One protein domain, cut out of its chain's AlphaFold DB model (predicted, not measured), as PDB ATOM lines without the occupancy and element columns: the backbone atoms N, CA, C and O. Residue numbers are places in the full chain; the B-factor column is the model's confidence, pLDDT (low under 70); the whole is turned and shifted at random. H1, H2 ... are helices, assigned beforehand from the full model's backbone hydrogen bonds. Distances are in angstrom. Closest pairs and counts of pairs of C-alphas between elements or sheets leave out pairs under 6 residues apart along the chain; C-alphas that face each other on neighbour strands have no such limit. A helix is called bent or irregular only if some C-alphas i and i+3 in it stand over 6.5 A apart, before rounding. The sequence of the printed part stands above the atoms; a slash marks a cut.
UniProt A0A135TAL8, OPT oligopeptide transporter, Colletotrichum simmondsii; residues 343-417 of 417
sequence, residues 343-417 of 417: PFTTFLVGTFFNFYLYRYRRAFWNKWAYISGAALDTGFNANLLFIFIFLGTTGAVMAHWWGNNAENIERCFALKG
ATOM      1  N   PRO A 343     123.462  19.699  -5.758       76.50
ATOM      2  CA  PRO A 343     123.953  18.937  -4.606       76.50
ATOM      3  C   PRO A 343     124.623  19.803  -3.534       76.50
ATOM      4  O   PRO A 343     124.410  19.594  -2.339       76.50
ATOM      5  N   PHE A 344     125.398  20.809  -3.950       80.31
ATOM      6  CA  PHE A 344     126.045  21.738  -3.027       80.31
ATOM      7  C   PHE A 344     125.016  22.590  -2.271       80.31
ATOM      8  O   PHE A 344     125.085  22.711  -1.047       80.31
ATOM      9  N   THR A 345     124.011  23.111  -2.977       84.25
ATOM     10  CA  THR A 345     122.916  23.878  -2.369       84.25
ATOM     11  C   THR A 345     122.099  23.008  -1.413       84.25
ATOM     12  O   THR A 345     121.831  23.424  -0.286       84.25
ATOM     13  N   THR A 346     121.771  21.772  -1.803       83.38
ATOM     14  CA  THR A 346     121.084  20.803  -0.939       83.38
ATOM     15  C   THR A 346     121.894  20.509   0.322       83.38
ATOM     16  O   THR A 346     121.322  20.452   1.410       83.38
ATOM     17  N   PHE A 347     123.220  20.383   0.217       85.06
ATOM     18  CA  PHE A 347     124.091  20.179   1.372       85.06
ATOM     19  C   PHE A 347     124.093  21.387   2.321       85.06
ATOM     20  O   PHE A 347     123.964  21.213   3.535       85.06
ATOM     21  N   LEU A 348     124.182  22.611   1.790       89.00
ATOM     22  CA  LEU A 348     124.142  23.838   2.592       89.00
ATOM     23  C   LEU A 348     122.799  24.012   3.304       89.00
ATOM     24  O   LEU A 348     122.764  24.177   4.525       89.00
ATOM     25  N   VAL A 349     121.693  23.933   2.561       87.88
ATOM     26  CA  VAL A 349     120.334  24.073   3.108       87.88
ATOM     27  C   VAL A 349     120.051  22.947   4.101       87.88
ATOM     28  O   VAL A 349     119.594  23.203   5.215       87.88
ATOM     29  N   GLY A 350     120.404  21.708   3.753       87.44
ATOM     30  CA  GLY A 350     120.261  20.546   4.621       87.44
ATOM     31  C   GLY A 350     121.034  20.698   5.931       87.44
ATOM     32  O   GLY A 350     120.475  20.430   6.994       87.44
ATOM     33  N   THR A 351     122.273  21.193   5.882       89.25
ATOM     34  CA  THR A 351     123.093  21.462   7.075       89.25
ATOM     35  C   THR A 351     122.503  22.599   7.907       89.25
ATOM     36  O   THR A 351     122.384  22.488   9.127       89.25
ATOM     37  N   PHE A 352     122.057  23.685   7.280       89.94
ATOM     38  CA  PHE A 352     121.441  24.792   8.003       89.94
ATOM     39  C   PHE A 352     120.173  24.352   8.757       89.94
ATOM     40  O   PHE A 352     120.041  24.601   9.958       89.94
ATOM     41  N   PHE A 353     119.267  23.632   8.093       85.62
ATOM     42  CA  PHE A 353     118.020  23.188   8.715       85.62
ATOM     43  C   PHE A 353     118.218  22.034   9.705       85.62
ATOM     44  O   PHE A 353     117.692  22.084  10.815       85.62
ATOM     45  N   ASN A 354     118.980  21.001   9.347       85.69
ATOM     46  CA  ASN A 354     119.062  19.777  10.153       85.69
ATOM     47  C   ASN A 354     120.216  19.764  11.157       85.69
ATOM     48  O   ASN A 354     120.134  19.047  12.149       85.69
ATOM     49  N   PHE A 355     121.273  20.554  10.952       88.00
ATOM     50  CA  PHE A 355     122.366  20.667  11.918       88.00
ATOM     51  C   PHE A 355     122.244  21.945  12.752       88.00
ATOM     52  O   PHE A 355     122.145  21.868  13.979       88.00
ATOM     53  N   TYR A 356     122.202  23.119  12.113       91.31
ATOM     54  CA  TYR A 356     122.209  24.392  12.840       91.31
ATOM     55  C   TYR A 356     120.883  24.659  13.570       91.31
ATOM     56  O   TYR A 356     120.874  24.795  14.796       91.31
ATOM     57  N   LEU A 357     119.745  24.677  12.864       89.25
ATOM     58  CA  LEU A 357     118.449  24.951  13.501       89.25
ATOM     59  C   LEU A 357     118.068  23.875  14.522       89.25
ATOM     60  O   LEU A 357     117.578  24.209  15.600       89.25
ATOM     61  N   TYR A 358     118.354  22.604  14.236       88.12
ATOM     62  CA  TYR A 358     118.100  21.515  15.179       88.12
ATOM     63  C   TYR A 358     118.891  21.669  16.491       88.12
ATOM     64  O   TYR A 358     118.333  21.479  17.574       88.12
ATOM     65  N   ARG A 359     120.183  22.037  16.416       89.62
ATOM     66  CA  ARG A 359     121.072  22.104  17.589       89.62
ATOM     67  C   ARG A 359     120.951  23.407  18.376       89.62
ATOM     68  O   ARG A 359     120.977  23.362  19.602       89.62
ATOM     69  N   TYR A 360     120.802  24.545  17.698       90.56
ATOM     70  CA  TYR A 360     120.816  25.870  18.335       90.56
ATOM     71  C   TYR A 360     119.421  26.497  18.496       90.56
ATOM     72  O   TYR A 360     119.234  27.365  19.346       90.56
ATOM     73  N   ARG A 361     118.416  26.073  17.714       90.94
ATOM     74  CA  ARG A 361     117.054  26.651  17.708       90.94
ATOM     75  C   ARG A 361     115.959  25.577  17.703       90.94
ATOM     76  O   ARG A 361     114.981  25.656  16.961       90.94
ATOM     77  N   ARG A 362     116.082  24.589  18.592       89.06
ATOM     78  CA  ARG A 362     115.212  23.399  18.629       89.06
ATOM     79  C   ARG A 362     113.709  23.698  18.730       89.06
ATOM     80  O   ARG A 362     112.914  23.013  18.096       89.06
ATOM     81  N   ALA A 363     113.312  24.733  19.477       90.50
ATOM     82  CA  ALA A 363     111.905  25.135  19.590       90.50
ATOM     83  C   ALA A 363     111.316  25.612  18.249       90.50
ATOM     84  O   ALA A 363     110.174  25.293  17.926       90.50
ATOM     85  N   PHE A 364     112.109  26.331  17.448       89.38
ATOM     86  CA  PHE A 364     111.713  26.747  16.106       89.38
ATOM     87  C   PHE A 364     111.650  25.544  15.162       89.38
ATOM     88  O   PHE A 364     110.655  25.367  14.461       89.38
ATOM     89  N   TRP A 365     112.676  24.688  15.199       91.19
ATOM     90  CA  TRP A 365     112.757  23.500  14.349       91.19
ATOM     91  C   TRP A 365     111.560  22.561  14.559       91.19
ATOM     92  O   TRP A 365     110.888  22.214  13.596       91.19
ATOM     93  N   ASN A 366     111.209  22.242  15.809       88.06
ATOM     94  CA  ASN A 366     110.077  21.355  16.111       88.06
ATOM     95  C   ASN A 366     108.732  21.883  15.584       88.06
ATOM     96  O   ASN A 366     107.857  21.088  15.254       88.06
ATOM     97  N   LYS A 367     108.546  23.208  15.537       88.44
ATOM     98  CA  LYS A 367     107.290  23.822  15.092       88.44
ATOM     99  C   LYS A 367     107.212  23.952  13.572       88.44
ATOM    100  O   LYS A 367     106.148  23.736  13.005       88.44
ATOM    101  N   TRP A 368     108.317  24.325  12.926       87.31
ATOM    102  CA  TRP A 368     108.296  24.778  11.534       87.31
ATOM    103  C   TRP A 368     109.020  23.876  10.547       87.31
ATOM    104  O   TRP A 368     108.719  23.987   9.368       87.31
ATOM    105  N   ALA A 369     109.924  22.984  10.968       87.44
ATOM    106  CA  ALA A 369     110.740  22.212  10.026       87.44
ATOM    107  C   ALA A 369     109.876  21.447   9.010       87.44
ATOM    108  O   ALA A 369     110.032  21.643   7.807       87.44
ATOM    109  N   TYR A 370     108.891  20.680   9.484       84.12
ATOM    110  CA  TYR A 370     107.998  19.912   8.612       84.12
ATOM    111  C   TYR A 370     107.050  20.788   7.783       84.12
ATOM    112  O   TYR A 370     106.842  20.507   6.608       84.12
ATOM    113  N   ILE A 371     106.526  21.882   8.352       88.81
ATOM    114  CA  ILE A 371     105.643  22.817   7.630       88.81
ATOM    115  C   ILE A 371     106.418  23.525   6.512       88.81
ATOM    116  O   ILE A 371     105.934  23.632   5.390       88.81
ATOM    117  N   SER A 372     107.637  23.982   6.807       87.88
ATOM    118  CA  SER A 372     108.516  24.620   5.826       87.88
ATOM    119  C   SER A 372     108.948  23.647   4.732       87.88
ATOM    120  O   SER A 372     108.963  24.039   3.572       87.88
ATOM    121  N   GLY A 373     109.212  22.379   5.072       86.75
ATOM    122  CA  GLY A 373     109.478  21.326   4.092       86.75
ATOM    123  C   GLY A 373     108.298  21.129   3.142       86.75
ATOM    124  O   GLY A 373     108.459  21.286   1.937       86.75
ATOM    125  N   ALA A 374     107.093  20.924   3.683       86.94
ATOM    126  CA  ALA A 374     105.884  20.773   2.872       86.94
ATOM    127  C   ALA A 374     105.610  22.000   1.974       86.94
ATOM    128  O   ALA A 374     105.201  21.858   0.819       86.94
ATOM    129  N   ALA A 375     105.864  23.213   2.479       90.44
ATOM    130  CA  ALA A 375     105.724  24.446   1.708       90.44
ATOM    131  C   ALA A 375     106.761  24.566   0.577       90.44
ATOM    132  O   ALA A 375     106.408  24.996  -0.520       90.44
ATOM    133  N   LEU A 376     108.016  24.177   0.821       89.31
ATOM    134  CA  LEU A 376     109.073  24.162  -0.194       89.31
ATOM    135  C   LEU A 376     108.790  23.122  -1.283       89.31
ATOM    136  O   LEU A 376     108.928  23.450  -2.458       89.31
ATOM    137  N   ASP A 377     108.323  21.924  -0.922       88.00
ATOM    138  CA  ASP A 377     107.951  20.884  -1.890       88.00
ATOM    139  C   ASP A 377     106.760  21.324  -2.755       88.00
ATOM    140  O   ASP A 377     106.771  21.182  -3.981       88.00
ATOM    141  N   THR A 378     105.740  21.930  -2.140       89.75
ATOM    142  CA  THR A 378     104.584  22.479  -2.866       89.75
ATOM    143  C   THR A 378     105.008  23.634  -3.775       89.75
ATOM    144  O   THR A 378     104.618  23.684  -4.940       89.75
ATOM    145  N   GLY A 379     105.849  24.543  -3.272       91.94
ATOM    146  CA  GLY A 379     106.375  25.676  -4.030       91.94
ATOM    147  C   GLY A 379     107.246  25.246  -5.209       91.94
ATOM    148  O   GLY A 379     107.117  25.805  -6.295       91.94
ATOM    149  N   PHE A 380     108.078  24.214  -5.034       89.50
ATOM    150  CA  PHE A 380     108.874  23.625  -6.107       89.50
ATOM    151  C   PHE A 380     107.982  23.077  -7.229       89.50
ATOM    152  O   PHE A 380     108.178  23.441  -8.386       89.50
ATOM    153  N   ASN A 381     106.968  22.274  -6.891       89.69
ATOM    154  CA  ASN A 381     106.036  21.718  -7.877       89.69
ATOM    155  C   ASN A 381     105.215  22.812  -8.584       89.69
ATOM    156  O   ASN A 381     105.043  22.766  -9.802       89.69
ATOM    157  N   ALA A 382     104.753  23.827  -7.847       90.31
ATOM    158  CA  ALA A 382     104.037  24.965  -8.422       90.31
ATOM    159  C   ALA A 382     104.925  25.785  -9.375       90.31
ATOM    160  O   ALA A 382     104.486  26.155 -10.462       90.31
ATOM    161  N   ASN A 383     106.185  26.026  -9.002       90.44
ATOM    162  CA  ASN A 383     107.157  26.706  -9.855       90.44
ATOM    163  C   ASN A 383     107.498  25.876 -11.101       90.44
ATOM    164  O   ASN A 383     107.577  26.427 -12.193       90.44
ATOM    165  N   LEU A 384     107.648  24.554 -10.971       87.12
ATOM    166  CA  LEU A 384     107.872  23.662 -12.111       87.12
ATOM    167  C   LEU A 384     106.708  23.741 -13.110       87.12
ATOM    168  O   LEU A 384     106.936  23.881 -14.309       87.12
ATOM    169  N   LEU A 385     105.465  23.713 -12.616       87.25
ATOM    170  CA  LEU A 385     104.270  23.864 -13.445       87.25
ATOM    171  C   LEU A 385     104.211  25.248 -14.106       87.25
ATOM    172  O   LEU A 385     103.889  25.349 -15.289       87.25
ATOM    173  N   PHE A 386     104.558  26.304 -13.368       86.88
ATOM    174  CA  PHE A 386     104.645  27.659 -13.906       86.88
ATOM    175  C   PHE A 386     105.679  27.749 -15.035       86.88
ATOM    176  O   PHE A 386     105.360  28.233 -16.118       86.88
ATOM    177  N   ILE A 387     106.893  27.233 -14.821       83.50
ATOM    178  CA  ILE A 387     107.951  27.198 -15.838       83.50
ATOM    179  C   ILE A 387     107.485  26.394 -17.051       83.50
ATOM    180  O   ILE A 387     107.623  26.866 -18.176       83.50
ATOM    181  N   PHE A 388     106.892  25.218 -16.840       81.31
ATOM    182  CA  PHE A 388     106.385  24.384 -17.924       81.31
ATOM    183  C   PHE A 388     105.354  25.137 -18.771       81.31
ATOM    184  O   PHE A 388     105.551  25.269 -19.977       81.31
ATOM    185  N   ILE A 389     104.302  25.683 -18.146       80.88
ATOM    186  CA  ILE A 389     103.199  26.361 -18.842       80.88
ATOM    187  C   ILE A 389     103.664  27.667 -19.491       80.88
ATOM    188  O   ILE A 389     103.387  27.888 -20.665       80.88
ATOM    189  N   PHE A 390     104.362  28.535 -18.760       78.81
ATOM    190  CA  PHE A 390     104.607  29.912 -19.196       78.81
ATOM    191  C   PHE A 390     105.940  30.137 -19.889       78.81
ATOM    192  O   PHE A 390     106.046  31.117 -20.619       78.81
ATOM    193  N   LEU A 391     106.943  29.282 -19.680       75.62
ATOM    194  CA  LEU A 391     108.264  29.428 -20.301       75.62
ATOM    195  C   LEU A 391     108.519  28.312 -21.322       75.62
ATOM    196  O   LEU A 391     108.879  28.601 -22.460       75.62
ATOM    197  N   GLY A 392     108.233  27.062 -20.943       70.62
ATOM    198  CA  GLY A 392     108.445  25.874 -21.774       70.62
ATOM    199  C   GLY A 392     107.542  25.799 -23.005       70.62
ATOM    200  O   GLY A 392     107.994  25.398 -24.081       70.62
ATOM    201  N   THR A 393     106.268  26.191 -22.876       69.94
ATOM    202  CA  THR A 393     105.321  26.148 -24.008       69.94
ATOM    203  C   THR A 393     105.386  27.382 -24.907       69.94
ATOM    204  O   THR A 393     105.192  27.264 -26.117       69.94
ATOM    205  N   THR A 394     105.686  28.552 -24.339       66.44
ATOM    206  CA  THR A 394     105.645  29.853 -25.033       66.44
ATOM    207  C   THR A 394     106.927  30.157 -25.807       66.44
ATOM    208  O   THR A 394     106.942  31.075 -26.623       66.44
ATOM    209  N   GLY A 395     107.997  29.387 -25.573       63.94
ATOM    210  CA  GLY A 395     109.298  29.628 -26.187       63.94
ATOM    211  C   GLY A 395     109.986  30.869 -25.622       63.94
ATOM    212  O   GLY A 395     110.680  31.573 -26.358       63.94
ATOM    213  N   ALA A 396     109.821  31.162 -24.333       63.78
ATOM    214  CA  ALA A 396     110.534  32.261 -23.694       63.78
ATOM    215  C   ALA A 396     112.025  31.912 -23.511       63.78
ATOM    216  O   ALA A 396     112.389  31.047 -22.713       63.78
ATOM    217  N   VAL A 397     112.905  32.615 -24.232       64.50
ATOM    218  CA  VAL A 397     114.362  32.459 -24.097       64.50
ATOM    219  C   VAL A 397     114.843  33.193 -22.845       64.50
ATOM    220  O   VAL A 397     114.561  34.378 -22.668       64.50
ATOM    221  N   MET A 398     115.609  32.510 -21.989       65.75
ATOM    222  CA  MET A 398     116.243  33.146 -20.831       65.75
ATOM    223  C   MET A 398     117.197  34.258 -21.285       65.75
ATOM    224  O   MET A 398     118.086  34.019 -22.105       65.75
ATOM    225  N   ALA A 399     117.030  35.459 -20.729       67.25
ATOM    226  CA  ALA A 399     117.846  36.613 -21.082       67.25
ATOM    227  C   ALA A 399     119.326  36.388 -20.728       67.25
ATOM    228  O   ALA A 399     119.671  35.923 -19.638       67.25
ATOM    229  N   HIS A 400     120.207  36.741 -21.662       71.69
ATOM    230  CA  HIS A 400     121.647  36.737 -21.442       71.69
ATOM    231  C   HIS A 400     122.074  38.027 -20.732       71.69
ATOM    232  O   HIS A 400     121.689  39.125 -21.137       71.69
ATOM    233  N   TRP A 401     122.903  37.903 -19.697       76.69
ATOM    234  CA  TRP A 401     123.489  39.035 -18.981       76.69
ATOM    235  C   TRP A 401     124.950  38.755 -18.614       76.69
ATOM    236  O   TRP A 401     125.429  37.633 -18.748       76.69
ATOM    237  N   TRP A 402     125.649  39.759 -18.083       69.62
ATOM    238  CA  TRP A 402     127.088  39.711 -17.773       69.62
ATOM    239  C   TRP A 402     127.528  38.582 -16.816       69.62
ATOM    240  O   TRP A 402     128.653  38.109 -16.903       69.62
ATOM    241  N   GLY A 403     126.655  38.135 -15.911       72.06
ATOM    242  CA  GLY A 403     126.874  37.001 -15.004       72.06
ATOM    243  C   GLY A 403     126.378  35.628 -15.494       72.06
ATOM    244  O   GLY A 403     126.139  34.767 -14.654       72.06
ATOM    245  N   ASN A 404     126.149  35.427 -16.795       74.62
ATOM    246  CA  ASN A 404     125.599  34.187 -17.352       74.62
ATOM    247  C   ASN A 404     126.410  33.732 -18.587       74.62
ATOM    248  O   ASN A 404     126.790  34.562 -19.407       74.62
ATOM    249  N   ASN A 405     126.661  32.424 -18.731       71.75
ATOM    250  CA  ASN A 405     127.251  31.840 -19.936       71.75
ATOM    251  C   ASN A 405     126.191  31.444 -20.989       71.75
ATOM    252  O   ASN A 405     125.329  30.590 -20.756       71.75
ATOM    253  N   ALA A 406     126.314  32.008 -22.196       67.31
ATOM    254  CA  ALA A 406     125.476  31.686 -23.349       67.31
ATOM    255  C   ALA A 406     125.571  30.211 -23.803       67.31
ATOM    256  O   ALA A 406     124.597  29.679 -24.334       67.31
ATOM    257  N   GLU A 407     126.715  29.561 -23.579       64.69
ATOM    258  CA  GLU A 407     127.013  28.210 -24.077       64.69
ATOM    259  C   GLU A 407     126.541  27.091 -23.138       64.69
ATOM    260  O   GLU A 407     126.373  25.951 -23.565       64.69
ATOM    261  N   ASN A 408     126.325  27.392 -21.854       62.69
ATOM    262  CA  ASN A 408     125.901  26.397 -20.872       62.69
ATOM    263  C   ASN A 408     124.373  26.410 -20.722       62.69
ATOM    264  O   ASN A 408     123.785  27.469 -20.514       62.69
ATOM    265  N   ILE A 409     123.739  25.235 -20.756       60.97
ATOM    266  CA  ILE A 409     122.292  25.067 -20.534       60.97
ATOM    267  C   ILE A 409     121.898  25.570 -19.139       60.97
ATOM    268  O   ILE A 409     120.915  26.294 -18.994       60.97
ATOM    269  N   GLU A 410     122.711  25.273 -18.118       61.50
ATOM    270  CA  GLU A 410     122.506  25.769 -16.749       61.50
ATOM    271  C   GLU A 410     122.942  27.230 -16.575       61.50
ATOM    272  O   GLU A 410     122.905  27.755 -15.461       61.50
ATOM    273  N   ARG A 411     123.397  27.899 -17.649       66.62
ATOM    274  CA  ARG A 411     123.798  29.314 -17.624       66.62
ATOM    275  C   ARG A 411     124.975  29.616 -16.670       66.62
ATOM    276  O   ARG A 411     125.383  30.762 -16.490       66.62
ATOM    277  N   CYS A 412     125.588  28.570 -16.112       66.56
ATOM    278  CA  CYS A 412     126.759  28.629 -15.250       66.56
ATOM    279  C   CYS A 412     128.056  28.726 -16.061       66.56
ATOM    280  O   CYS A 412     128.217  28.094 -17.110       66.56
ATOM    281  N   PHE A 413     129.028  29.472 -15.540       65.50
ATOM    282  CA  PHE A 413     130.384  29.456 -16.079       65.50
ATOM    283  C   PHE A 413     131.002  28.078 -15.830       65.50
ATOM    284  O   PHE A 413     131.198  27.675 -14.685       65.50
ATOM    285  N   ALA A 414     131.282  27.340 -16.903       57.53
ATOM    286  CA  ALA A 414     132.060  26.116 -16.797       57.53
ATOM    287  C   ALA A 414     133.493  26.476 -16.373       57.53
ATOM    288  O   ALA A 414     134.052  27.480 -16.827       57.53
ATOM    289  N   LEU A 415     134.097  25.655 -15.513       51.88
ATOM    290  CA  LEU A 415     135.538  25.714 -15.288       51.88
ATOM    291  C   LEU A 415     136.217  25.410 -16.629       51.88
ATOM    292  O   LEU A 415     135.962  24.358 -17.212       51.88
ATOM    293  N   LYS A 416     137.038  26.339 -17.133       44.59
ATOM    294  CA  LYS A 416     137.890  26.085 -18.302       44.59
ATOM    295  C   LYS A 416     138.860  24.962 -17.926       44.59
ATOM    296  O   LYS A 416     139.792  25.208 -17.163       44.59
ATOM    297  N   GLY A 417     138.573  23.749 -18.391       38.72
ATOM    298  CA  GLY A 417     139.397  22.551 -18.237       38.72
ATOM    299  C   GLY A 417     140.031  22.166 -19.555       38.72
ATOM    300  O   GLY A 417     139.278  22.132 -20.556       38.72
TER     301      GLY A 417
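AT A GLANCE: This is residues 343 to 417 of the 417 residues of the protein "OPT oligopeptide transporter" of Colletotrichum simmondsii (UniProt A0A135TAL8). A long helix, H2, and a shorter one, H1, make an open helical hairpin, joined at one end; past the far end of H2, residues 393 to 417 form a loose tail turning toward the side of H1. The 75 printed residues hold two named helices, H1 then H2, and no named strand: all helix, extended, radius of gyration of the C-alphas 17.6 A, flat, 45 by 36 by 18 A.

HOW THE PARTS SIT: Look first at H2, residues 362 to 392, with a kink of 46 degrees near residue 369; it is irregular, C-alphas 367 and 370 being 7.6 A apart. H1, residues 343 to 360, touches residues 364 to 369 of H2 with residues 353 to 358 alone; the closest C-alphas, of Tyr 358 and Trp 365, are 5.8 A apart. This hairpin's helices run opposite ways at a shallow tilt of 23 degrees. O i to N i+4 pairs within hydrogen-bond range number 12 of 14 in H1 and 24 of 27 in H2.

IN THESE COORDINATES: Find C-alpha 362 at (115.212, 23.399, 18.629); H2 runs 41.0 A to C-alpha 392 at (108.445, 25.874, -21.774). H1, 24.2 A long, begins at (123.953, 18.937, -4.606).

THE WHOLE: The farthest C-alphas, of Ala 363 and Gly 417, are 46.8 A apart. The printed part has no cut, and the link is tight. Residues 343 to 352 and 374 to 383 stand free. Confidence is under 70 at residues 393 to 399, 402 and 406 to 417.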